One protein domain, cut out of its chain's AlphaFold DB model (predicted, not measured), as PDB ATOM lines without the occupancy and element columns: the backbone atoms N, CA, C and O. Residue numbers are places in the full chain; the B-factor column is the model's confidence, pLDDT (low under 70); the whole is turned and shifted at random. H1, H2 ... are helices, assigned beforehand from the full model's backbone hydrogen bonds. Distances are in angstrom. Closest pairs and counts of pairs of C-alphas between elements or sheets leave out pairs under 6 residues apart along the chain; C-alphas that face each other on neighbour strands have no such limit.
ATOM      1  N   GLN A  10      31.132  52.581  41.265       91.00
ATOM      2  CA  GLN A  10      29.865  52.089  40.731       91.00
ATOM      3  C   GLN A  10      30.024  50.752  39.987       91.00
ATOM      4  O   GLN A  10      29.086  49.954  39.984       91.00
ATOM      5  N   ALA A  11      31.187  50.483  39.384       92.31
ATOM      6  CA  ALA A  11      31.455  49.206  38.729       92.31
ATOM      7  C   ALA A  11      31.645  48.090  39.766       92.31
ATOM      8  O   ALA A  11      30.989  47.056  39.660       92.31
ATOM      9  N   ASP A  12      32.432  48.333  40.825       92.38
ATOM     10  CA  ASP A  12      32.560  47.384  41.948       92.38
ATOM     11  C   ASP A  12      31.199  47.123  42.618       92.38
ATOM     12  O   ASP A  12      30.862  45.973  42.916       92.38
ATOM     13  N   PHE A  13      30.367  48.160  42.793       93.12
ATOM     14  CA  PHE A  13      29.008  47.990  43.312       93.12
ATOM     15  C   PHE A  13      28.177  47.065  42.418       93.12
ATOM     16  O   PHE A  13      27.519  46.157  42.922       93.12
ATOM     17  N   HIS A  14      28.183  47.295  41.104       95.12
ATOM     18  CA  HIS A  14      27.454  46.471  40.143       95.12
ATOM     19  C   HIS A  14      27.934  45.019  40.130       95.12
ATOM     20  O   HIS A  14      27.099  44.117  40.144       95.12
ATOM     21  N   ASP A  15      29.246  44.788  40.165       95.00
ATOM     22  CA  ASP A  15      29.824  43.442  40.190       95.00
ATOM     23  C   ASP A  15      29.388  42.672  41.442       95.00
ATOM     24  O   ASP A  15      28.964  41.515  41.360       95.00
ATOM     25  N   ARG A  16      29.416  43.327  42.608       94.00
ATOM     26  CA  ARG A  16      28.935  42.734  43.865       94.00
ATOM     27  C   ARG A  16      27.431  42.536  43.867       94.00
ATOM     28  O   ARG A  16      26.970  41.481  44.278       94.00
ATOM     29  N   PHE A  17      26.658  43.511  43.398       95.25
ATOM     30  CA  PHE A  17      25.205  43.392  43.325       95.25
ATOM     31  C   PHE A  17      24.788  42.252  42.382       95.25
ATOM     32  O   PHE A  17      23.903  41.466  42.718       95.25
ATOM     33  N   GLU A  18      25.471  42.085  41.247       96.62
ATOM     34  CA  GLU A  18      25.272  40.931  40.370       96.62
ATOM     35  C   GLU A  18      25.594  39.624  41.096       96.62
ATOM     36  O   GLU A  18      24.767  38.717  41.125       96.62
ATOM     37  N   LYS A  19      26.784  39.537  41.697       96.25
ATOM     38  CA  LYS A  19      27.288  38.320  42.339       96.25
ATOM     39  C   LYS A  19      26.468  37.902  43.562       96.25
ATOM     40  O   LYS A  19      26.191  36.721  43.721       96.25
ATOM     41  N   GLU A  20      26.139  38.845  44.435       95.00
ATOM     42  CA  GLU A  20      25.572  38.580  45.761       95.00
ATOM     43  C   GLU A  20      24.043  38.611  45.783       95.00
ATOM     44  O   GLU A  20      23.449  38.009  46.672       95.00
ATOM     45  N   ILE A  21      23.401  39.317  44.842       94.94
ATOM     46  CA  ILE A  21      21.939  39.468  44.811       94.94
ATOM     47  C   ILE A  21      21.337  38.810  43.571       94.94
ATOM     48  O   ILE A  21      20.405  38.023  43.690       94.94
ATOM     49  N   LEU A  22      21.844  39.119  42.373       96.38
ATOM     50  CA  LEU A  22      21.221  38.634  41.134       96.38
ATOM     51  C   LEU A  22      21.602  37.189  40.780       96.38
ATOM     52  O   LEU A  22      20.849  36.527  40.075       96.38
ATOM     53  N   ARG A  23      22.761  36.709  41.235       96.38
ATOM     54  CA  ARG A  23      23.269  35.345  40.999       96.38
ATOM     55  C   ARG A  23      23.255  34.468  42.245       96.38
ATOM     56  O   ARG A  23      23.870  33.407  42.239       96.38
ATOM     57  N   GLU A  24      22.606  34.924  43.307       94.88
ATOM     58  CA  GLU A  24      22.395  34.094  44.488       94.88
ATOM     59  C   GLU A  24      21.532  32.874  44.124       94.88
ATOM     60  O   GLU A  24      20.633  32.977  43.289       94.88
ATOM     61  N   ASP A  25      21.824  31.722  44.730       95.38
ATOM     62  CA  ASP A  25      21.310  30.411  44.310       95.38
ATOM     63  C   ASP A  25      19.777  30.324  44.269       95.38
ATOM     64  O   ASP A  25      19.219  29.603  43.440       95.38
ATOM     65  N   THR A  26      19.079  31.049  45.149       95.69
ATOM     66  CA  THR A  26      17.610  31.050  45.201       95.69
ATOM     67  C   THR A  26      16.951  32.133  44.340       95.69
ATOM     68  O   THR A  26      15.721  32.188  44.265       95.69
ATOM     69  N   MET A  27      17.723  33.001  43.679       96.50
ATOM     70  CA  MET A  27      17.195  34.068  42.830       96.50
ATOM     71  C   MET A  27      16.711  33.530  41.475       96.50
ATOM     72  O   MET A  27      17.496  33.055  40.660       96.50
ATOM     73  N   ASP A  28      15.409  33.665  41.197       95.69
ATOM     74  CA  ASP A  28      14.766  33.138  39.978       95.69
ATOM     75  C   ASP A  28      14.062  34.213  39.119       95.69
ATOM     76  O   ASP A  28      13.477  33.916  38.074       95.69
ATOM     77  N   GLY A  29      14.119  35.482  39.538       95.56
ATOM     78  CA  GLY A  29      13.462  36.602  38.857       95.56
ATOM     79  C   GLY A  29      11.971  36.775  39.168       95.56
ATOM     80  O   GLY A  29      11.310  37.601  38.520       95.56
ATOM     81  N   THR A  30      11.435  36.019  40.129       96.62
ATOM     82  CA  THR A  30      10.084  36.176  40.682       96.62
ATOM     83  C   THR A  30      10.106  36.930  42.015       96.62
ATOM     84  O   THR A  30      11.159  37.186  42.593       96.62
ATOM     85  N   ARG A  31       8.921  37.299  42.525       94.75
ATOM     86  CA  ARG A  31       8.805  37.966  43.832       94.75
ATOM     87  C   ARG A  31       9.177  37.039  44.987       94.75
ATOM     88  O   ARG A  31       9.539  37.559  46.027       94.75
ATOM     89  N   GLN A  32       9.053  35.723  44.831       95.62
ATOM     90  CA  GLN A  32       9.308  34.726  45.875       95.62
ATOM     91  C   GLN A  32      10.749  34.202  45.857       95.62
ATOM     92  O   GLN A  32      11.185  33.610  46.841       95.62
ATOM     93  N   GLY A  33      11.469  34.409  44.752       93.56
ATOM     94  CA  GLY A  33      12.878  34.060  44.645       93.56
ATOM     95  C   GLY A  33      13.782  35.005  45.431       93.56
ATOM     96  O   GLY A  33      13.405  36.133  45.761       93.56
ATOM     97  N   GLY A  34      15.001  34.542  45.678       93.38
ATOM     98  CA  GLY A  34      16.064  35.256  46.373       93.38
ATOM     99  C   GLY A  34      16.117  34.954  47.871       93.38
ATOM    100  O   GLY A  34      15.109  34.649  48.512       93.38
ATOM    101  N   LYS A  35      17.320  35.105  48.431       88.25
ATOM    102  CA  LYS A  35      17.716  34.744  49.804       88.25
ATOM    103  C   LYS A  35      16.716  35.086  50.918       88.25
ATOM    104  O   LYS A  35      16.669  34.391  51.929       88.25
ATOM    105  N   TYR A  36      15.951  36.167  50.771       85.25
ATOM    106  CA  TYR A  36      15.065  36.696  51.815       85.25
ATOM    107  C   TYR A  36      13.577  36.355  51.607       85.25
ATOM    108  O   TYR A  36      12.730  36.849  52.348       85.25
ATOM    109  N   GLY A  37      13.236  35.535  50.606       87.62
ATOM    110  CA  GLY A  37      11.877  35.026  50.360       87.62
ATOM    111  C   GLY A  37      10.869  36.045  49.811       87.62
ATOM    112  O   GLY A  37       9.746  35.671  49.464       87.62
ATOM    113  N   TRP A  38      11.246  37.324  49.711       91.25
ATOM    114  CA  TRP A  38      10.494  38.338  48.977       91.25
ATOM    115  C   TRP A  38      11.423  39.362  48.320       91.25
ATOM    116  O   TRP A  38      12.059  40.163  49.004       91.25
ATOM    117  N   THR A  39      11.473  39.370  46.990       92.88
ATOM    118  CA  THR A  39      12.365  40.234  46.206       92.88
ATOM    119  C   THR A  39      11.595  41.349  45.515       92.88
ATOM    120  O   THR A  39      10.529  41.128  44.935       92.88
ATOM    121  N   ASP A  40      12.132  42.569  45.556       90.38
ATOM    122  CA  ASP A  40      11.486  43.719  44.938       90.38
ATOM    123  C   ASP A  40      11.444  43.673  43.411       90.38
ATOM    124  O   ASP A  40      12.253  43.034  42.739       90.38
ATOM    125  N   LYS A  41      10.441  44.349  42.842       90.81
ATOM    126  CA  LYS A  41      10.127  44.303  41.408       90.81
ATOM    127  C   LYS A  41      11.292  44.859  40.599       90.81
ATOM    128  O   LYS A  41      11.620  44.296  39.564       90.81
ATOM    129  N   THR A  42      11.924  45.911  41.110       92.38
ATOM    130  CA  THR A  42      13.126  46.529  40.545       92.38
ATOM    131  C   THR A  42      14.258  45.511  40.459       92.38
ATOM    132  O   THR A  42      14.826  45.323  39.390       92.38
ATOM    133  N   ILE A  43      14.516  44.762  41.532       94.31
ATOM    134  CA  ILE A  43      15.516  43.685  41.555       94.31
ATOM    135  C   ILE A  43      15.143  42.557  40.579       94.31
ATOM    136  O   ILE A  43      16.004  42.083  39.842       94.31
ATOM    137  N   CYS A  44      13.865  42.170  40.495       95.56
ATOM    138  CA  CYS A  44      13.391  41.193  39.505       95.56
ATOM    139  C   CYS A  44      13.627  41.671  38.060       95.56
ATOM    140  O   CYS A  44      13.969  40.875  37.185       95.56
ATOM    141  N   ASP A  45      13.437  42.963  37.790       95.50
ATOM    142  CA  ASP A  45      13.658  43.556  36.470       95.50
ATOM    143  C   ASP A  45      15.148  43.655  36.130       95.50
ATOM    144  O   ASP A  45      15.533  43.361  34.992       95.50
ATOM    145  N   PHE A  46      15.990  43.978  37.119       96.75
ATOM    146  CA  PHE A  46      17.443  43.885  36.992       96.75
ATOM    147  C   PHE A  46      17.877  42.453  36.707       96.75
ATOM    148  O   PHE A  46      18.631  42.244  35.767       96.75
ATOM    149  N   TYR A  47      17.357  41.457  37.425       97.44
ATOM    150  CA  TYR A  47      17.641  40.049  37.151       97.44
ATOM    151  C   TYR A  47      17.268  39.661  35.718       97.44
ATOM    152  O   TYR A  47      18.089  39.117  34.982       97.44
ATOM    153  N   LYS A  48      16.051  39.989  35.275       97.31
ATOM    154  CA  LYS A  48      15.616  39.683  33.906       97.31
ATOM    155  C   LYS A  48      16.522  40.352  32.881       97.31
ATOM    156  O   LYS A  48      16.968  39.699  31.946       97.31
ATOM    157  N   SER A  49      16.811  41.639  33.024       97.44
ATOM    158  CA  SER A  49      17.635  42.361  32.048       97.44
ATOM    159  C   SER A  49      19.089  41.891  32.066       97.44
ATOM    160  O   SER A  49      19.653  41.584  31.015       97.44
ATOM    161  N   ARG A  50      19.678  41.787  33.259       97.88
ATOM    162  CA  ARG A  50      21.103  41.529  33.452       97.88
ATOM    163  C   ARG A  50      21.466  40.052  33.354       97.88
ATOM    164  O   ARG A  50      22.424  39.725  32.667       97.88
ATOM    165  N   ILE A  51      20.718  39.167  34.012       97.81
ATOM    166  CA  ILE A  51      21.028  37.731  34.083       97.81
ATOM    167  C   ILE A  51      20.398  36.970  32.921       97.81
ATOM    168  O   ILE A  51      21.094  36.226  32.238       97.81
ATOM    169  N   VAL A  52      19.100  37.169  32.664       97.88
ATOM    170  CA  VAL A  52      18.383  36.388  31.636       97.88
ATOM    171  C   VAL A  52      18.708  36.880  30.225       97.88
ATOM    172  O   VAL A  52      18.984  36.073  29.343       97.88
ATOM    173  N   HIS A  53      18.697  38.197  30.001       97.94
ATOM    174  CA  HIS A  53      18.945  38.777  28.674       97.94
ATOM    175  C   HIS A  53      20.400  39.213  28.445       97.94
ATOM    176  O   HIS A  53      20.715  39.680  27.353       97.94
ATOM    177  N   ASN A  54      21.278  39.071  29.447       97.62
ATOM    178  CA  ASN A  54      22.699  39.432  29.372       97.62
ATOM    179  C   ASN A  54      22.961  40.868  28.866       97.62
ATOM    180  O   ASN A  54      23.924  41.124  28.142       97.62
ATOM    181  N   LYS A  55      22.085  41.817  29.220       98.19
ATOM    182  CA  LYS A  55      22.236  43.221  28.815       98.19
ATOM    183  C   LYS A  55      23.367  43.910  29.583       98.19
ATOM    184  O   LYS A  55      23.594  43.576  30.751       98.19
ATOM    185  N   PRO A  56      24.060  44.900  28.994       97.00
ATOM    186  CA  PRO A  56      24.969  45.759  29.748       97.00
ATOM    187  C   PRO A  56      24.204  46.567  30.810       97.00
ATOM    188  O   PRO A  56      23.020  46.863  30.644       97.00
ATOM    189  N   TRP A  57      24.883  46.960  31.894       95.75
ATOM    190  CA  TRP A  57      24.269  47.683  33.021       95.75
ATOM    191  C   TRP A  57      23.507  48.945  32.603       95.75
ATOM    192  O   TRP A  57      22.400  49.170  33.083       95.75
ATOM    193  N   ALA A  58      24.050  49.713  31.656       93.31
ATOM    194  CA  ALA A  58      23.410  50.924  31.138       93.31
ATOM    195  C   ALA A  58      22.024  50.666  30.511       93.31
ATOM    196  O   ALA A  58      21.151  51.523  30.584       93.31
ATOM    197  N   GLU A  59      21.790  49.479  29.943       96.06
ATOM    198  CA  GLU A  59      20.501  49.085  29.351       96.06
ATOM    199  C   GLU A  59      19.562  48.377  30.341       96.06
ATOM    200  O   GLU A  59      18.428  48.039  29.993       96.06
ATOM    201  N   CYS A  60      20.029  48.107  31.564       96.38
ATOM    202  CA  CYS A  60      19.221  47.490  32.617       96.38
ATOM    203  C   CYS A  60      18.426  48.524  33.426       96.38
ATOM    204  O   CYS A  60      17.484  48.152  34.124       96.38
ATOM    205  N   VAL A  61      18.805  49.804  33.348       94.19
ATOM    206  CA  VAL A  61      18.164  50.891  34.094       94.19
ATOM    207  C   VAL A  61      16.727  51.078  33.616       94.19
ATOM    208  O   VAL A  61      16.460  51.266  32.428       94.19
TER     209      VAL A  61
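This is residues 10 to 61 of the 303 residues of the protein "Hypothetical protein" of Symbiodinium sp. CCMP2592 (UniProt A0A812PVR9). Two helices of similar length, H1 and H2, run nearly at right angles to each other, with the last residue of H1, Leu 22, coming to Tyr 47 within H2. The looped stretch of residues 23 to 40 joins them at one end of the domain, and the short H3 packs on residues 45 to 50 of H2 towards the other end. The printed part has 52 residues with three named helices, H1, H2 and H3 in chain order, and no named strand; its class is all helix. It is compact, with a radius of gyration of the C-alphas of 10.2 A, and spans 27 by 18 by 15 A.

H1, residues 10 to 22, begins at C-alpha 10 (29.865, 52.089, 40.731) and is 16.0 A long. H2, residues 41 to 52, begins at C-alpha 41 (10.127, 44.303, 41.408) and is 15.0 A long. H3, residues 57 to 60, is 5.1 A long and ends at C-alpha 60 (19.221, 47.490, 32.617).

H1 touches H2 with residue 22 alone; the closest C-alphas, those of Leu 22 and Tyr 47, are 5.5 A apart. Their lines are about perpendicular, at 86 degrees. H2 touches H3 with residues 45 to 50 alone, and the closest C-alphas are those of Ser 49 and Cys 60, 5.4 A apart. H1 and H3 are close but not clearly touching, with the C-alphas of His 14 and Trp 57 closest at 7.9 A. In H1 and H2 every O i to N i+4 pair is within hydrogen-bond range; H3 is too short for such a pair, and its one O i to N i+3 pair is within range.

The C-alphas farthest apart, those of Gly 37 and Ala 58, are 27.5 A apart. The printed part has no cut. The link from H1 to H2 is long, with 18 residues, and that from H2 to H3 is tight, with 4. The mean pLDDT of the printed part is 94.7, and no printed residue is under 70.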